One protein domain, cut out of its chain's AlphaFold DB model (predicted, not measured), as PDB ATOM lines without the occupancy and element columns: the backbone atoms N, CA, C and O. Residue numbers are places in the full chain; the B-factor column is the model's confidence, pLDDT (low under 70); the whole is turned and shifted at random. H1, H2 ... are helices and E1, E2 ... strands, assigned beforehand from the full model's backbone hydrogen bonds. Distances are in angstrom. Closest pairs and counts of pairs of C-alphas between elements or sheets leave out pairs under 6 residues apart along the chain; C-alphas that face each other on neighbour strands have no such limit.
ATOM      1  N   GLN A   5      25.474  38.489 110.050       40.03
ATOM      2  CA  GLN A   5      25.567  38.902 108.642       40.03
ATOM      3  C   GLN A   5      26.055  40.351 108.477       40.03
ATOM      4  O   GLN A   5      26.823  40.613 107.559       40.03
ATOM      5  N   ASP A   6      25.731  41.259 109.402       48.88
ATOM      6  CA  ASP A   6      25.965  42.704 109.238       48.88
ATOM      7  C   ASP A   6      27.454  43.112 109.346       48.88
ATOM      8  O   ASP A   6      28.000  43.823 108.504       48.88
ATOM      9  N   LYS A   7      28.196  42.564 110.321       51.03
ATOM     10  CA  LYS A   7      29.650  42.822 110.442       51.03
ATOM     11  C   LYS A   7      30.454  42.225 109.288       51.03
ATOM     12  O   LYS A   7      31.456  42.795 108.860       51.03
ATOM     13  N   THR A   8      30.013  41.076 108.787       55.03
ATOM     14  CA  THR A   8      30.685  40.379 107.691       55.03
ATOM     15  C   THR A   8      30.436  41.113 106.374       55.03
ATOM     16  O   THR A   8      31.389  41.360 105.640       55.03
ATOM     17  N   LEU A   9      29.199  41.560 106.118       51.69
ATOM     18  CA  LEU A   9      28.845  42.370 104.947       51.69
ATOM     19  C   LEU A   9      29.635  43.690 104.905       51.69
ATOM     20  O   LEU A   9      30.184  44.043 103.864       51.69
ATOM     21  N   ASN A  10      29.783  44.365 106.052       64.56
ATOM     22  CA  ASN A  10      30.580  45.592 106.171       64.56
ATOM     23  C   ASN A  10      32.080  45.366 105.894       64.56
ATOM     24  O   ASN A  10      32.738  46.214 105.282       64.56
ATOM     25  N   LYS A  11      32.624  44.198 106.264       66.50
ATOM     26  CA  LYS A  11      34.010  43.816 105.938       66.50
ATOM     27  C   LYS A  11      34.195  43.625 104.427       66.50
ATOM     28  O   LYS A  11      35.134  44.173 103.862       66.50
ATOM     29  N   TRP A  12      33.275  42.919 103.765       70.12
ATOM     30  CA  TRP A  12      33.300  42.751 102.305       70.12
ATOM     31  C   TRP A  12      33.138  44.082 101.561       70.12
ATOM     32  O   TRP A  12      33.864  44.330 100.602       70.12
ATOM     33  N   ALA A  13      32.244  44.961 102.022       69.38
ATOM     34  CA  ALA A  13      32.055  46.285 101.430       69.38
ATOM     35  C   ALA A  13      33.336  47.134 101.504       69.38
ATOM     36  O   ALA A  13      33.751  47.714 100.501       69.38
ATOM     37  N   THR A  14      34.008  47.138 102.658       70.81
ATOM     38  CA  THR A  14      35.277  47.862 102.853       70.81
ATOM     39  C   THR A  14      36.373  47.332 101.926       70.81
ATOM     40  O   THR A  14      37.081  48.109 101.287       70.81
ATOM     41  N   GLU A  15      36.477  46.009 101.786       73.62
ATOM     42  CA  GLU A  15      37.436  45.370 100.879       73.62
ATOM     43  C   GLU A  15      37.145  45.678  99.403       73.62
ATOM     44  O   GLU A  15      38.064  45.906  98.616       73.62
ATOM     45  N   ILE A  16      35.875  45.717  98.997       79.94
ATOM     46  CA  ILE A  16      35.498  46.087  97.628       79.94
ATOM     47  C   ILE A  16      35.893  47.540  97.348       79.94
ATOM     48  O   ILE A  16      36.566  47.795  96.350       79.94
ATOM     49  N   VAL A  17      35.549  48.474  98.243       80.56
ATOM     50  CA  VAL A  17      35.934  49.892  98.120       80.56
ATOM     51  C   VAL A  17      37.451  50.029  98.011       80.56
ATOM     52  O   VAL A  17      37.951  50.741  97.140       80.56
ATOM     53  N   PHE A  18      38.187  49.288  98.835       76.75
ATOM     54  CA  PHE A  18      39.642  49.278  98.823       76.75
ATOM     55  C   PHE A  18      40.225  48.815  97.477       76.75
ATOM     56  O   PHE A  18      41.090  49.481  96.905       76.75
ATOM     57  N   ASN A  19      39.724  47.702  96.930       81.38
ATOM     58  CA  ASN A  19      40.180  47.182  95.638       81.38
ATOM     59  C   ASN A  19      39.834  48.135  94.483       81.38
ATOM     60  O   ASN A  19      40.666  48.361  93.602       81.38
ATOM     61  N   VAL A  20      38.641  48.736  94.508       85.38
ATOM     62  CA  VAL A  20      38.207  49.717  93.501       85.38
ATOM     63  C   VAL A  20      39.090  50.963  93.537       85.38
ATOM     64  O   VAL A  20      39.560  51.395  92.486       85.38
ATOM     65  N   LEU A  21      39.386  51.505  94.722       85.31
ATOM     66  CA  LEU A  21      40.281  52.657  94.867       85.31
ATOM     67  C   LEU A  21      41.693  52.360  94.366       85.31
ATOM     68  O   LEU A  21      42.308  53.219  93.742       85.31
ATOM     69  N   ASN A  22      42.201  51.148  94.594       82.75
ATOM     70  CA  ASN A  22      43.514  50.753  94.099       82.75
ATOM     71  C   ASN A  22      43.556  50.702  92.562       82.75
ATOM     72  O   ASN A  22      44.476  51.233  91.935       82.75
ATOM     73  N   ILE A  23      42.542  50.090  91.942       85.94
ATOM     74  CA  ILE A  23      42.410  50.063  90.479       85.94
ATOM     75  C   ILE A  23      42.325  51.495  89.955       85.94
ATOM     76  O   ILE A  23      43.073  51.866  89.050       85.94
ATOM     77  N   LEU A  24      41.471  52.318  90.560       87.12
ATOM     78  CA  LEU A  24      41.259  53.695  90.145       87.12
ATOM     79  C   LEU A  24      42.534  54.534  90.264       87.12
ATOM     80  O   LEU A  24      42.917  55.175  89.289       87.12
ATOM     81  N   HIS A  25      43.223  54.485  91.406       86.31
ATOM     82  CA  HIS A  25      44.479  55.198  91.641       86.31
ATOM     83  C   HIS A  25      45.520  54.855  90.573       86.31
ATOM     84  O   HIS A  25      46.057  55.745  89.908       86.31
ATOM     85  N   ASN A  26      45.776  53.559  90.367       84.31
ATOM     86  CA  ASN A  26      46.768  53.100  89.396       84.31
ATOM     87  C   ASN A  26      46.410  53.523  87.971       84.31
ATOM     88  O   ASN A  26      47.284  53.917  87.196       84.31
ATOM     89  N   THR A  27      45.122  53.468  87.640       87.38
ATOM     90  CA  THR A  27      44.622  53.829  86.316       87.38
ATOM     91  C   THR A  27      44.746  55.334  86.074       87.38
ATOM     92  O   THR A  27      45.312  55.741  85.062       87.38
ATOM     93  N   CYS A  28      44.325  56.167  87.029       85.88
ATOM     94  CA  CYS A  28      44.416  57.627  86.929       85.88
ATOM     95  C   CYS A  28      45.865  58.111  86.893       85.88
ATOM     96  O   CYS A  28      46.199  59.035  86.150       85.88
ATOM     97  N   ARG A  29      46.757  57.457  87.641       84.75
ATOM     98  CA  ARG A  29      48.185  57.778  87.616       84.75
ATOM     99  C   ARG A  29      48.797  57.538  86.236       84.75
ATOM    100  O   ARG A  29      49.564  58.375  85.768       84.75
ATOM    101  N   ARG A  30      48.467  56.416  85.587       83.50
ATOM    102  CA  ARG A  30      49.132  55.953  84.355       83.50
ATOM    103  C   ARG A  30      48.467  56.409  83.057       83.50
ATOM    104  O   ARG A  30      49.162  56.524  82.055       83.50
ATOM    105  N   ILE A  31      47.153  56.634  83.052       86.00
ATOM    106  CA  ILE A  31      46.373  56.859  81.827       86.00
ATOM    107  C   ILE A  31      45.620  58.186  81.931       86.00
ATOM    108  O   ILE A  31      44.583  58.291  82.584       86.00
ATOM    109  N   GLU A  32      46.124  59.208  81.241       81.00
ATOM    110  CA  GLU A  32      45.568  60.565  81.301       81.00
ATOM    111  C   GLU A  32      44.131  60.654  80.763       81.00
ATOM    112  O   GLU A  32      43.282  61.302  81.371       81.00
ATOM    113  N   ALA A  33      43.813  59.920  79.691       82.69
ATOM    114  CA  ALA A  33      42.469  59.885  79.105       82.69
ATOM    115  C   ALA A  33      41.381  59.412  80.094       82.69
ATOM    116  O   ALA A  33      40.204  59.766  79.965       82.69
ATOM    117  N   ILE A  34      41.764  58.632  81.112       80.88
ATOM    118  CA  ILE A  34      40.831  58.109  82.114       80.88
ATOM    119  C   ILE A  34      40.434  59.177  83.135       80.88
ATOM    120  O   ILE A  34      39.287  59.196  83.579       80.88
ATOM    121  N   ARG A  35      41.324  60.136  83.414       84.44
ATOM    122  CA  ARG A  35      41.077  61.244  84.352       84.44
ATOM    123  C   ARG A  35      39.854  62.065  83.944       84.44
ATOM    124  O   ARG A  35      38.988  62.340  84.767       84.44
ATOM    125  N   ARG A  36      39.741  62.386  82.648       77.56
ATOM    126  CA  ARG A  36      38.624  63.177  82.102       77.56
ATOM    127  C   ARG A  36      37.343  62.363  81.931       77.56
ATOM    128  O   ARG A  36      36.263  62.858  82.233       77.56
ATOM    129  N   SER A  37      37.455  61.116  81.472       77.81
ATOM    130  CA  SER A  37      36.288  60.263  81.191       77.81
ATOM    131  C   SER A  37      35.561  59.768  82.445       77.81
ATOM    132  O   SER A  37      34.393  59.411  82.360       77.81
ATOM    133  N   HIS A  38      36.214  59.782  83.612       81.31
ATOM    134  CA  HIS A  38      35.642  59.274  84.863       81.31
ATOM    135  C   HIS A  38      35.292  60.374  85.874       81.31
ATOM    136  O   HIS A  38      35.081  60.067  87.044       81.31
ATOM    137  N   ARG A  39      35.144  61.640  85.447       80.69
ATOM    138  CA  ARG A  39      34.807  62.774  86.339       80.69
ATOM    139  C   ARG A  39      33.575  62.551  87.225       80.69
ATOM    140  O   ARG A  39      33.509  63.097  88.319       80.69
ATOM    141  N   GLN A  40      32.636  61.703  86.808       84.12
ATOM    142  CA  GLN A  40      31.464  61.318  87.605       84.12
ATOM    143  C   GLN A  40      31.795  60.680  88.970       84.12
ATOM    144  O   GLN A  40      30.939  60.652  89.849       84.12
ATOM    145  N   ILE A  41      33.022  60.180  89.172       85.88
ATOM    146  CA  ILE A  41      33.455  59.571  90.439       85.88
ATOM    147  C   ILE A  41      33.999  60.587  91.457       85.88
ATOM    148  O   ILE A  41      34.142  60.248  92.631       85.88
ATOM    149  N   VAL A  42      34.270  61.830  91.040       86.06
ATOM    150  CA  VAL A  42      34.854  62.883  91.892       86.06
ATOM    151  C   VAL A  42      34.066  63.097  93.196       86.06
ATOM    152  O   VAL A  42      34.690  63.006  94.254       86.06
ATOM    153  N   PRO A  43      32.720  63.228  93.199       85.81
ATOM    154  CA  PRO A  43      31.965  63.417  94.444       85.81
ATOM    155  C   PRO A  43      32.066  62.233  95.417       85.81
ATOM    156  O   PRO A  43      31.939  62.391  96.632       85.81
ATOM    157  N   ALA A  44      32.274  61.018  94.900       87.00
ATOM    158  CA  ALA A  44      32.494  59.842  95.733       87.00
ATOM    159  C   ALA A  44      33.904  59.854  96.342       87.00
ATOM    160  O   ALA A  44      34.062  59.543  97.521       87.00
ATOM    161  N   LEU A  45      34.915  60.260  95.564       87.44
ATOM    162  CA  LEU A  45      36.283  60.417  96.054       87.44
ATOM    163  C   LEU A  45      36.381  61.490  97.132       87.44
ATOM    164  O   LEU A  45      36.984  61.221  98.164       87.44
ATOM    165  N   GLU A  46      35.744  62.647  96.938       85.75
ATOM    166  CA  GLU A  46      35.686  63.729  97.929       85.75
ATOM    167  C   GLU A  46      35.186  63.224  99.285       85.75
ATOM    168  O   GLU A  46      35.842  63.440 100.304       85.75
ATOM    169  N   LYS A  47      34.091  62.453  99.311       86.06
ATOM    170  CA  LYS A  47      33.587  61.839 100.552       86.06
ATOM    171  C   LYS A  47      34.592  60.874 101.178       86.06
ATOM    172  O   LYS A  47      34.755  60.861 102.394       86.06
ATOM    173  N   LEU A  48      35.290  60.086 100.361       87.81
ATOM    174  CA  LEU A  48      36.294  59.129 100.833       87.81
ATOM    175  C   LEU A  48      37.573  59.806 101.350       87.81
ATOM    176  O   LEU A  48      38.289  59.200 102.145       87.81
ATOM    177  N   THR A  49      37.842  61.068 100.992       84.88
ATOM    178  CA  THR A  49      38.940  61.842 101.605       84.88
ATOM    179  C   THR A  49      38.714  62.118 103.098       84.88
ATOM    180  O   THR A  49      39.673  62.360 103.829       84.88
ATOM    181  N   ALA A  50      37.470  62.025 103.577       84.06
ATOM    182  CA  ALA A  50      37.110  62.146 104.989       84.06
ATOM    183  C   ALA A  50      37.058  60.791 105.728       84.06
ATOM    184  O   ALA A  50      36.618  60.734 106.872       84.06
ATOM    185  N   SER A  51      37.483  59.698 105.085       84.75
ATOM    186  CA  SER A  51      37.534  58.368 105.701       84.75
ATOM    187  C   SER A  51      38.459  58.344 106.925       84.75
ATOM    188  O   SER A  51      39.577  58.851 106.864       84.75
ATOM    189  N   GLU A  52      38.026  57.683 108.003       82.62
ATOM    190  CA  GLU A  52      38.854  57.428 109.197       82.62
ATOM    191  C   GLU A  52      40.006  56.458 108.912       82.62
ATOM    192  O   GLU A  52      41.013  56.439 109.614       82.62
ATOM    193  N   ASP A  53      39.860  55.649 107.863       82.19
ATOM    194  CA  ASP A  53      40.882  54.729 107.394       82.19
ATOM    195  C   ASP A  53      41.971  55.478 106.591       82.19
ATOM    196  O   ASP A  53      41.686  55.931 105.473       82.19
ATOM    197  N   PRO A  54      43.222  55.565 107.098       81.19
ATOM    198  CA  PRO A  54      44.290  56.360 106.486       81.19
ATOM    199  C   PRO A  54      44.659  55.929 105.065       81.19
ATOM    200  O   PRO A  54      45.083  56.755 104.259       81.19
ATOM    201  N   ILE A  55      44.509  54.641 104.736       80.19
ATOM    202  CA  ILE A  55      44.881  54.127 103.411       80.19
ATOM    203  C   ILE A  55      43.791  54.465 102.400       80.19
ATOM    204  O   ILE A  55      44.090  54.903 101.290       80.19
ATOM    205  N   VAL A  56      42.526  54.284 102.790       84.38
ATOM    206  CA  VAL A  56      41.376  54.687 101.969       84.38
ATOM    207  C   VAL A  56      41.439  56.189 101.712       84.38
ATOM    208  O   VAL A  56      41.328  56.609 100.561       84.38
ATOM    209  N   GLN A  57      41.718  56.975 102.757       86.25
ATOM    210  CA  GLN A  57      41.915  58.416 102.664       86.25
ATOM    211  C   GLN A  57      43.057  58.768 101.696       86.25
ATOM    212  O   GLN A  57      42.821  59.502 100.739       86.25
ATOM    213  N   ALA A  58      44.260  58.209 101.873       84.38
ATOM    214  CA  ALA A  58      45.412  58.491 101.011       84.38
ATOM    215  C   ALA A  58      45.158  58.119  99.537       84.38
ATOM    216  O   ALA A  58      45.451  58.907  98.635       84.38
ATOM    217  N   CYS A  59      44.574  56.945  99.274       86.44
ATOM    218  CA  CYS A  59      44.233  56.501  97.923       86.44
ATOM    219  C   CYS A  59      43.176  57.396  97.269       86.44
ATOM    220  O   CYS A  59      43.325  57.748  96.097       86.44
ATOM    221  N   ALA A  60      42.125  57.769  98.004       88.12
ATOM    222  CA  ALA A  60      41.086  58.661  97.505       88.12
ATOM    223  C   ALA A  60      41.661  60.047  97.184       88.12
ATOM    224  O   ALA A  60      41.432  60.565  96.094       88.12
ATOM    225  N   PHE A  61      42.479  60.592  98.083       87.19
ATOM    226  CA  PHE A  61      43.085  61.914  97.951       87.19
ATOM    227  C   PHE A  61      44.079  61.983  96.786       87.19
ATOM    228  O   PHE A  61      44.007  62.888  95.957       87.19
ATOM    229  N   MET A  62      44.949  60.977  96.642       88.62
ATOM    230  CA  MET A  62      45.839  60.891  95.484       88.62
ATOM    231  C   MET A  62      45.062  60.690  94.184       88.62
ATOM    232  O   MET A  62      45.376  61.338  93.192       88.62
ATOM    233  N   SER A  63      44.040  59.827  94.159       89.62
ATOM    234  CA  SER A  63      43.219  59.623  92.955       89.62
ATOM    235  C   SER A  63      42.518  60.910  92.528       89.62
ATOM    236  O   SER A  63      42.563  61.259  91.351       89.62
ATOM    237  N   LEU A  64      41.952  61.643  93.491       88.69
ATOM    238  CA  LEU A  64      41.328  62.941  93.268       88.69
ATOM    239  C   LEU A  64      42.341  63.953  92.714       88.69
ATOM    240  O   LEU A  64      42.051  64.612  91.722       88.69
ATOM    241  N   SER A  65      43.562  63.996  93.261       87.94
ATOM    242  CA  SER A  65      44.632  64.883  92.775       87.94
ATOM    243  C   SER A  65      45.029  64.652  91.315       87.94
ATOM    244  O   SER A  65      45.455  65.584  90.645       87.94
ATOM    245  N   TYR A  66      44.859  63.432  90.791       87.69
ATOM    246  CA  TYR A  66      45.090  63.153  89.371       87.69
ATOM    247  C   TYR A  66      43.898  63.525  88.482       87.69
ATOM    248  O   TYR A  66      44.073  63.605  87.272       87.69
ATOM    249  N   MET A  67      42.691  63.682  89.032       85.88
ATOM    250  CA  MET A  67      41.479  63.993  88.259       85.88
ATOM    251  C   MET A  67      41.170  65.487  88.178       85.88
ATOM    252  O   MET A  67      40.401  65.892  87.309       85.88
ATOM    253  N   VAL A  68      41.733  66.278  89.090       81.94
ATOM    254  CA  VAL A  68      41.529  67.723  89.151       81.94
ATOM    255  C   VAL A  68      42.605  68.422  88.322       81.94
ATOM    256  O   VAL A  68      43.800  68.220  88.539       81.94
ATOM    257  N   ASP A  69      42.171  69.234  87.362       78.62
ATOM    258  CA  ASP A  69      43.059  70.037  86.519       78.62
ATOM    259  C   ASP A  69      43.485  71.331  87.246       78.62
ATOM    260  O   ASP A  69      42.941  71.699  88.290       78.62
ATOM    261  N   LYS A  70      44.472  72.056  86.700       76.69
ATOM    262  CA  LYS A  70      45.020  73.266  87.340       76.69
ATOM    263  C   LYS A  70      43.967  74.366  87.520       76.69
ATOM    264  O   LYS A  70      44.026  75.093  88.507       76.69
ATOM    265  N   GLU A  71      43.013  74.476  86.597       79.00
ATOM    266  CA  GLU A  71      41.908  75.440  86.664       79.00
ATOM    267  C   GLU A  71      40.905  75.133  87.787       79.00
ATOM    268  O   GLU A  71      40.099  75.989  88.133       79.00
ATOM    269  N   GLU A  72      40.954  73.927  88.349       80.06
ATOM    270  CA  GLU A  72      40.048  73.443  89.392       80.06
ATOM    271  C   GLU A  72      40.789  73.113  90.690       80.06
ATOM    272  O   GLU A  72      40.276  72.399  91.550       80.06
ATOM    273  N   ALA A  73      42.020  73.604  90.839       79.62
ATOM    274  CA  ALA A  73      42.865  73.320  91.993       79.62
ATOM    275  C   ALA A  73      42.226  73.734  93.331       79.62
ATOM    276  O   ALA A  73      42.561  73.172  94.371       79.62
ATOM    277  N   ASP A  74      41.303  74.695  93.313       75.38
ATOM    278  CA  ASP A  74      40.474  75.117  94.445       75.38
ATOM    279  C   ASP A  74      39.519  74.019  94.939       75.38
ATOM    280  O   ASP A  74      39.170  73.992  96.118       75.38
ATOM    281  N   LYS A  75      39.150  73.072  94.072       73.44
ATOM    282  CA  LYS A  75      38.300  71.921  94.409       73.44
ATOM    283  C   LYS A  75      39.054  70.802  95.123       73.44
ATOM    284  O   LYS A  75      38.419  69.880  95.626       73.44
ATOM    285  N   LEU A  76      40.390  70.846  95.176       82.69
ATOM    286  CA  LEU A  76      41.151  69.883  95.970       82.69
ATOM    287  C   LEU A  76      41.005  70.222  97.457       82.69
ATOM    288  O   LEU A  76      41.496  71.269  97.881       82.69
ATOM    289  N   PRO A  77      40.386  69.344  98.269       79.38
ATOM    290  CA  PRO A  77      40.225  69.619  99.687       79.38
ATOM    291  C   PRO A  77      41.593  69.706 100.366       79.38
ATOM    292  O   PRO A  77      42.481  68.901 100.095       79.38
ATOM    293  N   THR A  78      41.766  70.657 101.281       83.19
ATOM    294  CA  THR A  78      42.951  70.724 102.142       83.19
ATOM    295  C   THR A  78      42.722  69.860 103.377       83.19
ATOM    296  O   THR A  78      41.849  70.148 104.193       83.19
ATOM    297  N   ASN A  79      43.503  68.787 103.530       85.81
ATOM    298  CA  ASN A  79      43.359  67.839 104.635       85.81
ATOM    299  C   ASN A  79      44.717  67.564 105.301       85.81
ATOM    300  O   ASN A  79      45.537  66.808 104.774       85.81
ATOM    301  N   SER A  80      44.936  68.162 106.481       87.56
ATOM    302  CA  SER A  80      46.176  67.994 107.262       87.56
ATOM    303  C   SER A  80      46.474  66.537 107.590       87.56
ATOM    304  O   SER A  80      47.612  66.118 107.421       87.56
ATOM    305  N   ALA A  81      45.473  65.769 108.028       86.75
ATOM    306  CA  ALA A  81      45.676  64.374 108.410       86.75
ATOM    307  C   ALA A  81      46.140  63.538 107.210       86.75
ATOM    308  O   ALA A  81      47.049  62.721 107.333       86.75
ATOM    309  N   CYS A  82      45.582  63.792 106.024       86.88
ATOM    310  CA  CYS A  82      46.004  63.098 104.814       86.88
ATOM    311  C   CYS A  82      47.435  63.470 104.392       86.88
ATOM    312  O   CYS A  82      48.195  62.585 103.999       86.88
ATOM    313  N   VAL A  83      47.811  64.753 104.458       91.38
ATOM    314  CA  VAL A  83      49.181  65.193 104.134       91.38
ATOM    315  C   VAL A  83      50.188  64.581 105.109       91.38
ATOM    316  O   VAL A  83      51.184  64.014 104.663       91.38
ATOM    317  N   ASP A  84      49.894  64.601 106.412       91.25
ATOM    318  CA  ASP A  84      50.713  63.946 107.439       91.25
ATOM    319  C   ASP A  84      50.878  62.445 107.157       91.25
ATOM    320  O   ASP A  84      51.991  61.915 107.186       91.25
ATOM    321  N   ASN A  85      49.779  61.763 106.818       89.38
ATOM    322  CA  ASN A  85      49.788  60.340 106.486       89.38
ATOM    323  C   ASN A  85      50.651  60.048 105.247       89.38
ATOM    324  O   ASN A  85      51.477  59.137 105.281       89.38
ATOM    325  N   LEU A  86      50.520  60.828 104.168       92.38
ATOM    326  CA  LEU A  86      51.324  60.659 102.950       92.38
ATOM    327  C   LEU A  86      52.819  60.897 103.202       92.38
ATOM    328  O   LEU A  86      53.651  60.126 102.723       92.38
ATOM    329  N   LEU A  87      53.168  61.929 103.975       94.12
ATOM    330  CA  LEU A  87      54.558  62.230 104.330       94.12
ATOM    331  C   LEU A  87      55.158  61.169 105.261       94.12
ATOM    332  O   LEU A  87      56.323  60.801 105.098       94.12
ATOM    333  N   SER A  88      54.364  60.626 106.187       92.56
ATOM    334  CA  SER A  88      54.762  59.498 107.038       92.56
ATOM    335  C   SER A  88      55.024  58.234 106.216       92.56
ATOM    336  O   SER A  88      56.067  57.599 106.381       92.56
ATOM    337  N   LEU A  89      54.136  57.903 105.270       91.81
ATOM    338  CA  LEU A  89      54.337  56.784 104.346       91.81
ATOM    339  C   LEU A  89      55.590  56.983 103.485       91.81
ATOM    340  O   LEU A  89      56.334  56.027 103.269       91.81
ATOM    341  N   LEU A  90      55.854  58.213 103.027       93.81
ATOM    342  CA  LEU A  90      57.053  58.522 102.249       93.81
ATOM    343  C   LEU A  90      58.309  58.313 103.092       93.81
ATOM    344  O   LEU A  90      59.210  57.600 102.660       93.81
ATOM    345  N   ARG A  91      58.343  58.853 104.314       92.50
ATOM    346  CA  ARG A  91      59.469  58.682 105.241       92.50
ATOM    347  C   ARG A  91      59.770  57.203 105.485       92.50
ATOM    348  O   ARG A  91      60.900  56.778 105.277       92.50
ATOM    349  N   GLN A  92      58.750  56.412 105.814       90.56
ATOM    350  CA  GLN A  92      58.906  54.973 106.030       90.56
ATOM    351  C   GLN A  92      59.343  54.235 104.755       90.56
ATOM    352  O   GLN A  92      60.139  53.301 104.820       90.56
ATOM    353  N   SER A  93      58.860  54.654 103.577       91.69
ATOM    354  CA  SER A  93      59.304  54.062 102.313       91.69
ATOM    355  C   SER A  93      60.798  54.299 102.074       91.69
ATOM    356  O   SER A  93      61.485  53.361 101.689       91.69
ATOM    357  N   LEU A  94      61.316  55.495 102.381       89.88
ATOM    358  CA  LEU A  94      62.726  55.871 102.201       89.88
ATOM    359  C   LEU A  94      63.677  55.200 103.205       89.88
ATOM    360  O   LEU A  94      64.881  55.124 102.971       89.88
ATOM    361  N   GLU A  95      63.162  54.692 104.325       87.44
ATOM    362  CA  GLU A  95      63.961  53.905 105.269       87.44
ATOM    363  C   GLU A  95      64.295  52.507 104.719       87.44
ATOM    364  O   GLU A  95      65.351  51.949 105.055       87.44
ATOM    365  N   ASN A  96      63.437  51.975 103.838       85.44
ATOM    366  CA  ASN A  96      63.573  50.668 103.200       85.44
ATOM    367  C   ASN A  96      64.489  50.724 101.964       85.44
ATOM    368  O   ASN A  96      64.384  51.631 101.148       85.44
ATOM    369  N   VAL A  97      65.334  49.706 101.780       82.44
ATOM    370  CA  VAL A  97      66.276  49.588 100.650       82.44
ATOM    371  C   VAL A  97      65.562  49.595  99.292       82.44
ATOM    372  O   VAL A  97      66.101  50.106  98.318       82.44
ATOM    373  N   GLU A  98      64.341  49.061  99.215       84.44
ATOM    374  CA  GLU A  98      63.557  49.061  97.971       84.44
ATOM    375  C   GLU A  98      62.772  50.361  97.721       84.44
ATOM    376  O   GLU A  98      62.018  50.431  96.747       84.44
ATOM    377  N   HIS A  99      62.876  51.349  98.618       89.94
ATOM    378  CA  HIS A  99      62.071  52.577  98.619       89.94
ATOM    379  C   HIS A  99      60.560  52.316  98.500       89.94
ATOM    380  O   HIS A  99      59.814  53.014  97.806       89.94
ATOM    381  N   LYS A 100      60.099  51.254  99.168       90.06
ATOM    382  CA  LYS A 100      58.713  50.780  99.163       90.06
ATOM    383  C   LYS A 100      58.248  50.462 100.573       90.06
ATOM    384  O   LYS A 100      58.974  49.859 101.362       90.06
ATOM    385  N   ILE A 101      56.993  50.783 100.847       87.62
ATOM    386  CA  ILE A 101      56.287  50.367 102.054       87.62
ATOM    387  C   ILE A 101      55.159  49.411 101.682       87.62
ATOM    388  O   ILE A 101      54.313  49.730 100.848       87.62
ATOM    389  N   ARG A 102      55.148  48.232 102.312       84.56
ATOM    390  CA  ARG A 102      54.056  47.262 102.203       84.56
ATOM    391  C   ARG A 102      53.162  47.382 103.429       84.56
ATOM    392  O   ARG A 102      53.595  47.100 104.539       84.56
ATOM    393  N   ILE A 103      51.907  47.746 103.213       77.62
ATOM    394  CA  ILE A 103      50.877  47.813 104.244       77.62
ATOM    395  C   ILE A 103      50.016  46.558 104.139       77.62
ATOM    396  O   ILE A 103      49.415  46.298 103.098       77.62
ATOM    397  N   THR A 104      49.963  45.754 105.195       70.88
ATOM    398  CA  THR A 104      49.173  44.519 105.238       70.88
ATOM    399  C   THR A 104      47.908  44.716 106.065       70.88
ATOM    400  O   THR A 104      47.946  45.289 107.151       70.88
ATOM    401  N   ARG A 105      46.767  44.218 105.566       65.31
ATOM    402  CA  ARG A 105      45.544  44.078 106.370       65.31
ATOM    403  C   ARG A 105      45.351  42.624 106.749       65.31
ATOM    404  O   ARG A 105      45.307  41.753 105.883       65.31
ATOM    405  N   SER A 106      45.225  42.363 108.047       56.06
ATOM    406  CA  SER A 106      44.816  41.049 108.534       56.06
ATOM    407  C   SER A 106      43.302  40.933 108.418       56.06
ATOM    408  O   SER A 106      42.547  41.395 109.275       56.06
ATOM    409  N   THR A 107      42.830  40.328 107.333       54.53
ATOM    410  CA  THR A 107      41.436  39.906 107.244       54.53
ATOM    411  C   THR A 107      41.327  38.570 107.960       54.53
ATOM    412  O   THR A 107      41.583  37.530 107.368       54.53
ATOM    413  N   GLY A 108      40.970  38.604 109.249       51.75
ATOM    414  CA  GLY A 108      40.888  37.409 110.094       51.75
ATOM    415  C   GLY A 108      40.248  36.190 109.408       51.75
ATOM    416  O   GLY A 108      39.218  36.343 108.747       51.75
ATOM    417  N   THR A 109      40.920  35.054 109.638       48.78
ATOM    418  CA  THR A 109      40.591  33.629 109.426       48.78
ATOM    419  C   THR A 109      40.781  32.944 108.071       48.78
ATOM    420  O   THR A 109      40.431  31.779 108.002       48.78
ATOM    421  N   ASP A 110      41.436  33.517 107.059       45.41
ATOM    422  CA  ASP A 110      41.982  32.680 105.968       45.41
ATOM    423  C   ASP A 110      43.205  33.309 105.289       45.41
ATOM    424  O   ASP A 110      43.347  34.529 105.228       45.41
ATOM    425  N   ALA A 111      44.106  32.450 104.811       43.53
ATOM    426  CA  ALA A 111      45.524  32.663 104.491       43.53
ATOM    427  C   ALA A 111      45.884  33.670 103.366       43.53
ATOM    428  O   ALA A 111      46.974  33.596 102.796       43.53
ATOM    429  N   PHE A 112      45.025  34.636 103.037       47.59
ATOM    430  CA  PHE A 112      45.304  35.660 102.028       47.59
ATOM    431  C   PHE A 112      45.688  36.996 102.676       47.59
ATOM    432  O   PHE A 112      44.856  37.876 102.887       47.59
ATOM    433  N   ILE A 113      46.983  37.186 102.951       52.09
ATOM    434  CA  ILE A 113      47.529  38.506 103.300       52.09
ATOM    435  C   ILE A 113      47.511  39.376 102.035       52.09
ATOM    436  O   ILE A 113      48.456  39.366 101.240       52.09
ATOM    437  N   ARG A 114      46.436  40.145 101.836       59.41
ATOM    438  CA  ARG A 114      46.405  41.194 100.811       59.41
ATOM    439  C   ARG A 114      47.177  42.403 101.335       59.41
ATOM    440  O   ARG A 114      46.832  42.997 102.354       59.41
ATOM    441  N   GLY A 115      48.290  42.704 100.669       64.00
ATOM    442  CA  GLY A 115      49.143  43.843 100.983       64.00
ATOM    443  C   GLY A 115      49.040  44.905  99.899       64.00
ATOM    444  O   GLY A 115      49.006  44.571  98.717       64.00
ATOM    445  N   PHE A 116      49.012  46.165 100.308       74.19
ATOM    446  CA  PHE A 116      49.160  47.313  99.427       74.19
ATOM    447  C   PHE A 116      50.611  47.781  99.478       74.19
ATOM    448  O   PHE A 116      51.174  47.877 100.566       74.19
ATOM    449  N   THR A 117      51.212  48.088  98.335       82.94
ATOM    450  CA  THR A 117      52.577  48.614  98.296       82.94
ATOM    451  C   THR A 117      52.560  50.022  97.732       82.94
ATOM    452  O   THR A 117      52.094  50.212  96.614       82.94
ATOM    453  N   PHE A 118      53.089  50.984  98.487       87.25
ATOM    454  CA  PHE A 118      53.427  52.306  97.967       87.25
ATOM    455  C   PHE A 118      54.934  52.388  97.760       87.25
ATOM    456  O   PHE A 118      55.708  52.071  98.662       87.25
ATOM    457  N   SER A 119      55.355  52.829  96.584       91.38
ATOM    458  CA  SER A 119      56.734  53.260  96.345       91.38
ATOM    459  C   SER A 119      56.911  54.745  96.654       91.38
ATOM    460  O   SER A 119      55.965  55.531  96.543       91.38
ATOM    461  N   ALA A 120      58.141  55.149  96.972       91.88
ATOM    462  CA  ALA A 120      58.500  56.549  97.176       91.88
ATOM    463  C   ALA A 120      58.115  57.416  95.964       91.88
ATOM    464  O   ALA A 120      57.576  58.507  96.130       91.88
ATOM    465  N   ILE A 121      58.298  56.897  94.740       91.94
ATOM    466  CA  ILE A 121      57.876  57.568  93.500       91.94
ATOM    467  C   ILE A 121      56.382  57.895  93.528       91.94
ATOM    468  O   ILE A 121      55.996  59.026  93.247       91.94
ATOM    469  N   GLU A 122      55.537  56.918  93.848       90.69
ATOM    470  CA  GLU A 122      54.081  57.080  93.803       90.69
ATOM    471  C   GLU A 122      53.600  58.113  94.820       90.69
ATOM    472  O   GLU A 122      52.752  58.948  94.501       90.69
ATOM    473  N   LEU A 123      54.194  58.087  96.014       93.06
ATOM    474  CA  LEU A 123      53.895  59.025  97.088       93.06
ATOM    475  C   LEU A 123      54.329  60.446  96.717       93.06
ATOM    476  O   LEU A 123      53.526  61.370  96.813       93.06
ATOM    477  N   VAL A 124      55.552  60.627  96.209       94.06
ATOM    478  CA  VAL A 124      56.051  61.941  95.764       94.06
ATOM    479  C   VAL A 124      55.240  62.488  94.596       94.06
ATOM    480  O   VAL A 124      54.930  63.677  94.568       94.06
ATOM    481  N   GLN A 125      54.855  61.642  93.638       91.56
ATOM    482  CA  GLN A 125      53.983  62.060  92.544       91.56
ATOM    483  C   GLN A 125      52.613  62.512  93.055       91.56
ATOM    484  O   GLN A 125      52.123  63.545  92.606       91.56
ATOM    485  N   GLY A 126      52.018  61.783  94.007       90.38
ATOM    486  CA  GLY A 126      50.775  62.192  94.662       90.38
ATOM    487  C   GLY A 126      50.917  63.542  95.369       90.38
ATOM    488  O   GLY A 126      50.131  64.452  95.124       90.38
ATOM    489  N   ILE A 127      51.976  63.717  96.166       93.12
ATOM    490  CA  ILE A 127      52.281  64.980  96.857       93.12
ATOM    491  C   ILE A 127      52.461  66.133  95.855       93.12
ATOM    492  O   ILE A 127      51.930  67.221  96.070       93.12
ATOM    493  N   LYS A 128      53.145  65.895  94.729       93.00
ATOM    494  CA  LYS A 128      53.300  66.883  93.650       93.00
ATOM    495  C   LYS A 128      51.952  67.333  93.090       93.00
ATOM    496  O   LYS A 128      51.753  68.529  92.903       93.00
ATOM    497  N   GLN A 129      51.036  66.402  92.816       90.25
ATOM    498  CA  GLN A 129      49.717  66.755  92.281       90.25
ATOM    499  C   GLN A 129      48.872  67.523  93.300       90.25
ATOM    500  O   GLN A 129      48.185  68.479  92.952       90.25
ATOM    501  N   LEU A 130      48.984  67.183  94.583       90.19
ATOM    502  CA  LEU A 130      48.330  67.938  95.652       90.19
ATOM    503  C   LEU A 130      48.855  69.373  95.756       90.19
ATOM    504  O   LEU A 130      48.076  70.294  96.001       90.19
ATOM    505  N   ALA A 131      50.150  69.568  95.503       91.50
ATOM    506  CA  ALA A 131      50.815  70.866  95.480       91.50
ATOM    507  C   ALA A 131      50.435  71.749  94.269       91.50
ATOM    508  O   ALA A 131      51.028  72.811  94.068       91.50
ATOM    509  N   ILE A 132      49.448  71.374  93.450       88.44
ATOM    510  CA  ILE A 132      48.834  72.309  92.497       88.44
ATOM    511  C   ILE A 132      48.067  73.405  93.261       88.44
ATOM    512  O   ILE A 132      48.194  74.578  92.916       88.44
ATOM    513  N   ASN A 133      47.390  73.044  94.354       87.81
ATOM    514  CA  ASN A 133      46.674  73.955  95.249       87.81
ATOM    515  C   ASN A 133      47.634  74.664  96.232       87.81
ATOM    516  O   ASN A 133      48.503  74.024  96.826       87.81
ATOM    517  N   ASP A 134      47.497  75.983  96.409       88.81
ATOM    518  CA  ASP A 134      48.410  76.777  97.248       88.81
ATOM    519  C   ASP A 134      48.304  76.479  98.748       88.81
ATOM    520  O   ASP A 134      49.332  76.484  99.434       88.81
ATOM    521  N   ASP A 135      47.114  76.178  99.273       90.56
ATOM    522  CA  ASP A 135      46.939  75.784 100.676       90.56
ATOM    523  C   ASP A 135      47.623  74.447 100.962       90.56
ATOM    524  O   ASP A 135      48.312  74.308 101.977       90.56
ATOM    525  N   ASN A 136      47.549  73.503 100.022       91.81
ATOM    526  CA  ASN A 136      48.296  72.252 100.104       91.81
ATOM    527  C   ASN A 136      49.814  72.485 100.022       91.81
ATOM    528  O   ASN A 136      50.552  71.844 100.768       91.81
ATOM    529  N   LYS A 137      50.306  73.427  99.191       93.44
ATOM    530  CA  LYS A 137      51.744  73.785  99.161       93.44
ATOM    531  C   LYS A 137      52.249  74.253 100.529       93.44
ATOM    532  O   LYS A 137      53.351  73.867 100.919       93.44
ATOM    533  N   ARG A 138      51.474  75.082 101.244       93.38
ATOM    534  CA  ARG A 138      51.819  75.521 102.611       93.38
ATOM    535  C   ARG A 138      51.807  74.361 103.573       93.38
ATOM    536  O   ARG A 138      52.786  74.151 104.271       93.38
ATOM    537  N   LEU A 139      50.721  73.600 103.574       93.62
ATOM    538  CA  LEU A 139      50.538  72.504 104.510       93.62
ATOM    539  C   LEU A 139      51.653  71.454 104.369       93.62
ATOM    540  O   LEU A 139      52.214  71.016 105.364       93.62
ATOM    541  N   ILE A 140      52.046  71.102 103.141       95.25
ATOM    542  CA  ILE A 140      53.175  70.189 102.897       95.25
ATOM    543  C   ILE A 140      54.480  70.756 103.479       95.25
ATOM    544  O   ILE A 140      55.264  70.005 104.057       95.25
ATOM    545  N   ALA A 141      54.725  72.061 103.348       91.81
ATOM    546  CA  ALA A 141      55.914  72.703 103.904       91.81
ATOM    547  C   ALA A 141      55.890  72.762 105.442       91.81
ATOM    548  O   ALA A 141      56.887  72.416 106.072       91.81
ATOM    549  N   GLU A 142      54.752  73.122 106.044       92.75
ATOM    550  CA  GLU A 142      54.537  73.146 107.502       92.75
ATOM    551  C   GLU A 142      54.740  71.767 108.143       92.75
ATOM    552  O   GLU A 142      55.187  71.666 109.283       92.75
ATOM    553  N   LYS A 143      54.444  70.695 107.400       92.38
ATOM    554  CA  LYS A 143      54.598  69.301 107.838       92.38
ATOM    555  C   LYS A 143      55.947  68.678 107.471       92.38
ATOM    556  O   LYS A 143      56.051  67.461 107.350       92.38
ATOM    557  N   ASP A 144      56.988  69.496 107.297       91.06
ATOM    558  CA  ASP A 144      58.363  69.053 107.008       91.06
ATOM    559  C   ASP A 144      58.519  68.310 105.660       91.06
ATOM    560  O   ASP A 144      59.518  67.639 105.389       91.06
ATOM    561  N   GLY A 145      57.543  68.445 104.756       92.31
ATOM    562  CA  GLY A 145      57.535  67.741 103.475       92.31
ATOM    563  C   GLY A 145      58.690  68.142 102.559       92.31
ATOM    564  O   GLY A 145      59.255  67.285 101.881       92.31
ATOM    565  N   ILE A 146      59.108  69.415 102.583       91.56
ATOM    566  CA  ILE A 146      60.261  69.897 101.801       91.56
ATOM    567  C   ILE A 146      61.541  69.167 102.223       91.56
ATOM    568  O   ILE A 146      62.308  68.736 101.360       91.56
ATOM    569  N   THR A 147      61.759  68.970 103.523       89.75
ATOM    570  CA  THR A 147      62.934  68.266 104.056       89.75
ATOM    571  C   THR A 147      62.916  66.790 103.674       89.75
ATOM    572  O   THR A 147      63.919  66.272 103.178       89.75
ATOM    573  N   ILE A 148      61.766  66.124 103.840       91.25
ATOM    574  CA  ILE A 148      61.596  64.705 103.493       91.25
ATOM    575  C   ILE A 148      61.873  64.491 102.001       91.25
ATOM    576  O   ILE A 148      62.687  63.638 101.649       91.25
ATOM    577  N   ILE A 149      61.275  65.294 101.117       92.62
ATOM    578  CA  ILE A 149      61.482  65.172  99.666       92.62
ATOM    579  C   ILE A 149      62.929  65.529  99.289       92.62
ATOM    580  O   ILE A 149      63.536  64.855  98.459       92.62
ATOM    581  N   SER A 150      63.530  66.532  99.936       88.50
ATOM    582  CA  SER A 150      64.934  66.906  99.704       88.50
ATOM    583  C   SER A 150      65.915  65.799 100.086       88.50
ATOM    584  O   SER A 150      66.981  65.702  99.480       88.50
ATOM    585  N   SER A 151      65.572  64.943 101.054       88.38
ATOM    586  CA  SER A 151      66.422  63.805 101.425       88.38
ATOM    587  C   SER A 151      66.643  62.844 100.251       88.38
ATOM    588  O   SER A 151      67.762  62.372 100.065       88.38
ATOM    589  N   MET A 152      65.644  62.672  99.375       89.38
ATOM    590  CA  MET A 152      65.734  61.821  98.180       89.38
ATOM    591  C   MET A 152      66.779  62.306  97.170       89.38
ATOM    592  O   MET A 152      67.276  61.531  96.361       89.38
ATOM    593  N   LEU A 153      67.131  63.591  97.207       84.06
ATOM    594  CA  LEU A 153      68.159  64.173  96.344       84.06
ATOM    595  C   LEU A 153      69.568  64.092  96.949       84.06
ATOM    596  O   LEU A 153      70.544  64.237  96.217       84.06
ATOM    597  N   LYS A 154      69.678  63.864  98.265       77.56
ATOM    598  CA  LYS A 154      70.936  63.920  99.033       77.56
ATOM    599  C   LYS A 154      71.519  62.554  99.397       77.56
ATOM    600  O   LYS A 154      72.652  62.502  99.870       77.56
ATOM    601  N   MET A 155      70.760  61.467  99.253       66.06
ATOM    602  CA  MET A 155      71.225  60.138  99.659       66.06
ATOM    603  C   MET A 155      72.467  59.694  98.860       66.06
ATOM    604  O   MET A 155      72.611  60.012  97.685       66.06
ATOM    605  N   GLY A 156      73.406  59.024  99.543       53.56
ATOM    606  CA  GLY A 156      74.717  58.622  99.019       53.56
ATOM    607  C   GLY A 156      74.893  57.104  98.861       53.56
ATOM    608  O   GLY A 156      73.962  56.334  99.085       53.56
ATOM    609  N   LEU A 157      76.127  56.701  98.524       40.66
ATOM    610  CA  LEU A 157      76.606  55.418  97.956       40.66
ATOM    611  C   LEU A 157      75.977  54.077  98.418       40.66
ATOM    612  O   LEU A 157      76.101  53.111  97.677       40.66
ATOM    613  N   ASN A 158      75.292  53.987  99.568       46.84
ATOM    614  CA  ASN A 158      74.727  52.728 100.100       46.84
ATOM    615  C   ASN A 158      73.193  52.725 100.321       46.84
ATOM    616  O   ASN A 158      72.651  51.708 100.750       46.84
ATOM    617  N   LYS A 159      72.488  53.831 100.040       65.62
ATOM    618  CA  LYS A 159      71.010  53.944 100.022       65.62
ATOM    619  C   LYS A 159      70.578  54.981  98.979       65.62
ATOM    620  O   LYS A 159      69.792  55.876  99.268       65.62
ATOM    621  N   ASP A 160      71.196  54.956  97.801       76.25
ATOM    622  CA  ASP A 160      70.986  56.036  96.844       76.25
ATOM    623  C   ASP A 160      69.619  55.915  96.152       76.25
ATOM    624  O   ASP A 160      69.218  54.840  95.705       76.25
ATOM    625  N   CYS A 161      68.905  57.034  96.053       82.69
ATOM    626  CA  CYS A 161      67.702  57.119  95.238       82.69
ATOM    627  C   CYS A 161      68.072  56.965  93.762       82.69
ATOM    628  O   CYS A 161      69.031  57.562  93.263       82.69
ATOM    629  N   SER A 162      67.268  56.198  93.035       85.88
ATOM    630  CA  SER A 162      67.387  56.068  91.587       85.88
ATOM    631  C   SER A 162      67.247  57.431  90.896       85.88
ATOM    632  O   SER A 162      66.588  58.347  91.397       85.88
ATOM    633  N   SER A 163      67.799  57.571  89.686       81.75
ATOM    634  CA  SER A 163      67.652  58.801  88.889       81.75
ATOM    635  C   SER A 163      66.185  59.191  88.678       81.75
ATOM    636  O   SER A 163      65.857  60.376  88.617       81.75
ATOM    637  N   GLN A 164      65.288  58.202  88.606       86.44
ATOM    638  CA  GLN A 164      63.856  58.433  88.466       86.44
ATOM    639  C   GLN A 164      63.234  59.010  89.748       86.44
ATOM    640  O   GLN A 164      62.443  59.949  89.672       86.44
ATOM    641  N   GLU A 165      63.602  58.488  90.920       89.62
ATOM    642  CA  GLU A 165      63.169  59.016  92.222       89.62
ATOM    643  C   GLU A 165      63.661  60.445  92.430       89.62
ATOM    644  O   GLU A 165      62.868  61.323  92.771       89.62
ATOM    645  N   LYS A 166      64.940  60.696  92.128       89.19
ATOM    646  CA  LYS A 166      65.541  62.033  92.182       89.19
ATOM    647  C   LYS A 166      64.807  63.009  91.264       89.19
ATOM    648  O   LYS A 166      64.459  64.108  91.684       89.19
ATOM    649  N   ARG A 167      64.495  62.599  90.031       88.19
ATOM    650  CA  ARG A 167      63.715  63.424  89.100       88.19
ATOM    651  C   ARG A 167      62.352  63.805  89.683       88.19
ATOM    652  O   ARG A 167      62.005  64.982  89.669       88.19
ATOM    653  N   TYR A 168      61.584  62.846  90.201       89.94
ATOM    654  CA  TYR A 168      60.261  63.148  90.756       89.94
ATOM    655  C   TYR A 168      60.328  63.990  92.031       89.94
ATOM    656  O   TYR A 168      59.479  64.861  92.215       89.94
ATOM    657  N   ALA A 169      61.347  63.790  92.871       90.88
ATOM    658  CA  ALA A 169      61.601  64.644  94.026       90.88
ATOM    659  C   ALA A 169      61.888  66.093  93.601       90.88
ATOM    660  O   ALA A 169      61.285  67.020  94.139       90.88
ATOM    661  N   ALA A 170      62.732  66.294  92.584       84.62
ATOM    662  CA  ALA A 170      63.009  67.618  92.030       84.62
ATOM    663  C   ALA A 170      61.752  68.273  91.428       84.62
ATOM    664  O   ALA A 170      61.489  69.444  91.690       84.62
ATOM    665  N   GLU A 171      60.938  67.521  90.677       86.94
ATOM    666  CA  GLU A 171      59.663  68.017  90.136       86.94
ATOM    667  C   GLU A 171      58.681  68.430  91.251       86.94
ATOM    668  O   GLU A 171      58.000  69.448  91.127       86.94
ATOM    669  N   ALA A 172      58.607  67.666  92.345       91.94
ATOM    670  CA  ALA A 172      57.757  67.992  93.491       91.94
ATOM    671  C   ALA A 172      58.244  69.245  94.238       91.94
ATOM    672  O   ALA A 172      57.440  70.118  94.558       91.94
ATOM    673  N   LEU A 173      59.555  69.370  94.467       89.19
ATOM    674  CA  LEU A 173      60.150  70.556  95.092       89.19
ATOM    675  C   LEU A 173      59.966  71.809  94.232       89.19
ATOM    676  O   LEU A 173      59.637  72.868  94.761       89.19
ATOM    677  N   TRP A 174      60.107  71.682  92.911       85.81
ATOM    678  CA  TRP A 174      59.827  72.763  91.966       85.81
ATOM    679  C   TRP A 174      58.368  73.222  92.049       85.81
ATOM    680  O   TRP A 174      58.103  74.417  92.151       85.81
ATOM    681  N   GLN A 175      57.417  72.283  92.102       87.56
ATOM    682  CA  GLN A 175      55.996  72.603  92.255       87.56
ATOM    683  C   GLN A 175      55.704  73.331  93.582       87.56
ATOM    684  O   GLN A 175      54.933  74.293  93.609       87.56
ATOM    685  N   LEU A 176      56.339  72.906  94.680       88.25
ATOM    686  CA  LEU A 176      56.203  73.535  95.998       88.25
ATOM    687  C   LEU A 176      56.806  74.945  96.055       88.25
ATOM    688  O   LEU A 176      56.307  75.777  96.813       88.25
ATOM    689  N   ALA A 177      57.840  75.223  95.254       84.06
ATOM    690  CA  ALA A 177      58.544  76.505  95.222       84.06
ATOM    691  C   ALA A 177      57.732  77.656  94.598       84.06
ATOM    692  O   ALA A 177      58.075  78.816  94.808       84.06
ATOM    693  N   PHE A 178      56.626  77.374  93.894       81.62
ATOM    694  CA  PHE A 178      55.720  78.412  93.371       81.62
ATOM    695  C   PHE A 178      54.923  79.157  94.450       81.62
ATOM    696  O   PHE A 178      54.146  80.052  94.128       81.62
ATOM    697  N   ARG A 179      55.133  78.825  95.730       78.19
ATOM    698  CA  ARG A 179      54.685  79.622  96.871       78.19
ATOM    699  C   ARG A 179      55.881  80.354  97.481       78.19
ATOM    700  O   ARG A 179      56.850  79.716  97.881       78.19
ATOM    701  N   GLN A 180      55.787  81.679  97.601       70.56
ATOM    702  CA  GLN A 180      56.896  82.544  98.035       70.56
ATOM    703  C   GLN A 180      57.524  82.116  99.373       70.56
ATOM    704  O   GLN A 180      58.741  82.147  99.527       70.56
ATOM    705  N   GLU A 181      56.701  81.687 100.331       75.56
ATOM    706  CA  GLU A 181      57.138  81.222 101.658       75.56
ATOM    707  C   GLU A 181      58.005  79.953 101.575       75.56
ATOM    708  O   GLU A 181      58.961  79.802 102.333       75.56
ATOM    709  N   ASN A 182      57.728  79.070 100.610       78.94
ATOM    710  CA  ASN A 182      58.440  77.805 100.423       78.94
ATOM    711  C   ASN A 182      59.777  77.980  99.687       78.94
ATOM    712  O   ASN A 182      60.665  77.136  99.825       78.94
ATOM    713  N   LEU A 183      59.923  79.056  98.904       70.50
ATOM    714  CA  LEU A 183      61.101  79.319  98.071       70.50
ATOM    715  C   LEU A 183      62.394  79.323  98.900       70.50
ATOM    716  O   LEU A 183      63.397  78.738  98.490       70.50
ATOM    717  N   TRP A 184      62.351  79.926 100.090       64.69
ATOM    718  CA  TRP A 184      63.493  79.999 101.004       64.69
ATOM    719  C   TRP A 184      63.931  78.617 101.499       64.69
ATOM    720  O   TRP A 184      65.120  78.300 101.483       64.69
ATOM    721  N   THR A 185      62.972  77.771 101.874       71.62
ATOM    722  CA  THR A 185      63.231  76.418 102.389       71.62
ATOM    723  C   THR A 185      63.778  75.491 101.300       71.62
ATOM    724  O   THR A 185      64.699  74.707 101.549       71.62
ATOM    725  N   VAL A 186      63.266  75.604 100.068       67.25
ATOM    726  CA  VAL A 186      63.788  74.851  98.915       67.25
ATOM    727  C   VAL A 186      65.199  75.328  98.547       67.25
ATOM    728  O   VAL A 186      66.090  74.502  98.366       67.25
ATOM    729  N   GLY A 187      65.436  76.645  98.499       55.44
ATOM    730  CA  GLY A 187      66.741  77.228  98.161       55.44
ATOM    731  C   GLY A 187      67.850  76.894  99.165       55.44
ATOM    732  O   GLY A 187      68.964  76.568  98.763       55.44
ATOM    733  N   ALA A 188      67.544  76.872 100.465       57.28
ATOM    734  CA  ALA A 188      68.493  76.458 101.503       57.28
ATOM    735  C   ALA A 188      68.907  74.975 101.398       57.28
ATOM    736  O   ALA A 188      69.918  74.562 101.969       57.28
ATOM    737  N   SER A 189      68.142  74.156 100.671       51.69
ATOM    738  CA  SER A 189      68.329  72.707 100.635       51.69
ATOM    739  C   SER A 189      69.362  72.219  99.610       51.69
ATOM    740  O   SER A 189      69.769  71.060  99.725       51.69
TER     741      SER A 189
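Overview. This is residues 5 to 189 of the 526 residues of an uncharacterized protein of Strongylocentrotus purpuratus (UniProt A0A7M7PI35). Four helices, H6, H7, H9 and H10, form an up-and-down bundle, each running against the one before it in the chain, with H8 and H11 at one end and the two-stranded hairpin of E1 and E2 reaching away from the other. H4 crosses H6 and H7 on one side of the bundle, with H3 and the long H1 packed on it; residues 5 to 10 of H1 stick out. The 185 printed residues hold eleven named helices and two antiparallel strands, E1 and E2, which come between H6 and H7: mostly helix. The whole is compact, with a radius of gyration of the C-alphas of 16.9 A, and spans 57 by 42 by 29 A.

Arrangement. E1, residues 100 to 105, and E2, residues 114 to 119, are antiparallel at 157 degrees; N 103 and O 116, 2.7 A apart, are within hydrogen-bond range. H6, residues 80 to 95, comes closest to E1 at the C-alphas of Ser 93 and Lys 100, 4.6 A apart. H7, residues 120 to 130, touches H6 at a shallow tilt of 24 degrees, opposite ways, with the C-alphas of Leu 90 and Ala 120 closest at 5.6 A. H10, residues 163 to 177, touches H7 the same way at 22 degrees, closest at the C-alphas of Lys 128 and Ala 172, 4.6 A. H9, residues 145 to 154, forms a helical hairpin with H10, closest at the C-alphas of Leu 153 and Lys 166, 5.4 A. The hub is H4, residues 54 to 67, touching five helices; its residues 62 to 66 touch H7 at a steep tilt of 60 degrees, with the C-alphas of Met 62 and Gly 126 5.2 A apart. H1, residues 5 to 30, touches H4 with residues 18 to 29 alone, closest at the C-alphas of His 25 and Ser 63, 4.8 A. H3, residues 39 to 48, forms a helical hairpin with H4, closest at the C-alphas of Leu 45 and Ala 60, 5.3 A. H2, residues 32 to 37, only just touches H4, with 3 pairs of C-alphas within 8 A, the closest those of Arg 35 and Met 67, 4.8 A. H5, residues 70 to 75, touches no helix but is near H8, residues 134 to 142. H11, residues 180 to 187, touches H8, with the C-alphas of Ala 141 and Asn 182 closest at 6.7 A. Every O i to N i+4 pair is within hydrogen-bond range in H1, H4, H6, H7, H8 and H10, against 1 of 2 in H2, 4 of 6 in H3 and H9, 2 of 4 in H11 and 0 of 2 in H5, where 2 of 3 O i to N i+3 pairs are.

Along the chain. H1 begins at C-alpha 5, (25.567, 38.902, 108.642), and is 37.9 A long; H6 is 22.8 A, H10 20.9 A and H4 20.0 A. E2 ends at C-alpha 119, (56.734, 53.260, 96.345), and H11 at C-alpha 187, (66.741, 77.228, 98.161).

Size, cuts and confidence. The C-alphas farthest apart, those of Gln 5 and Ala 188, are 57.5 A apart. The printed part has no cut and no long link. Mean pLDDT of the printed part is 80.9; 29 residues are under 70, among them 5 to 11, 105 to 115 and 155 to 159.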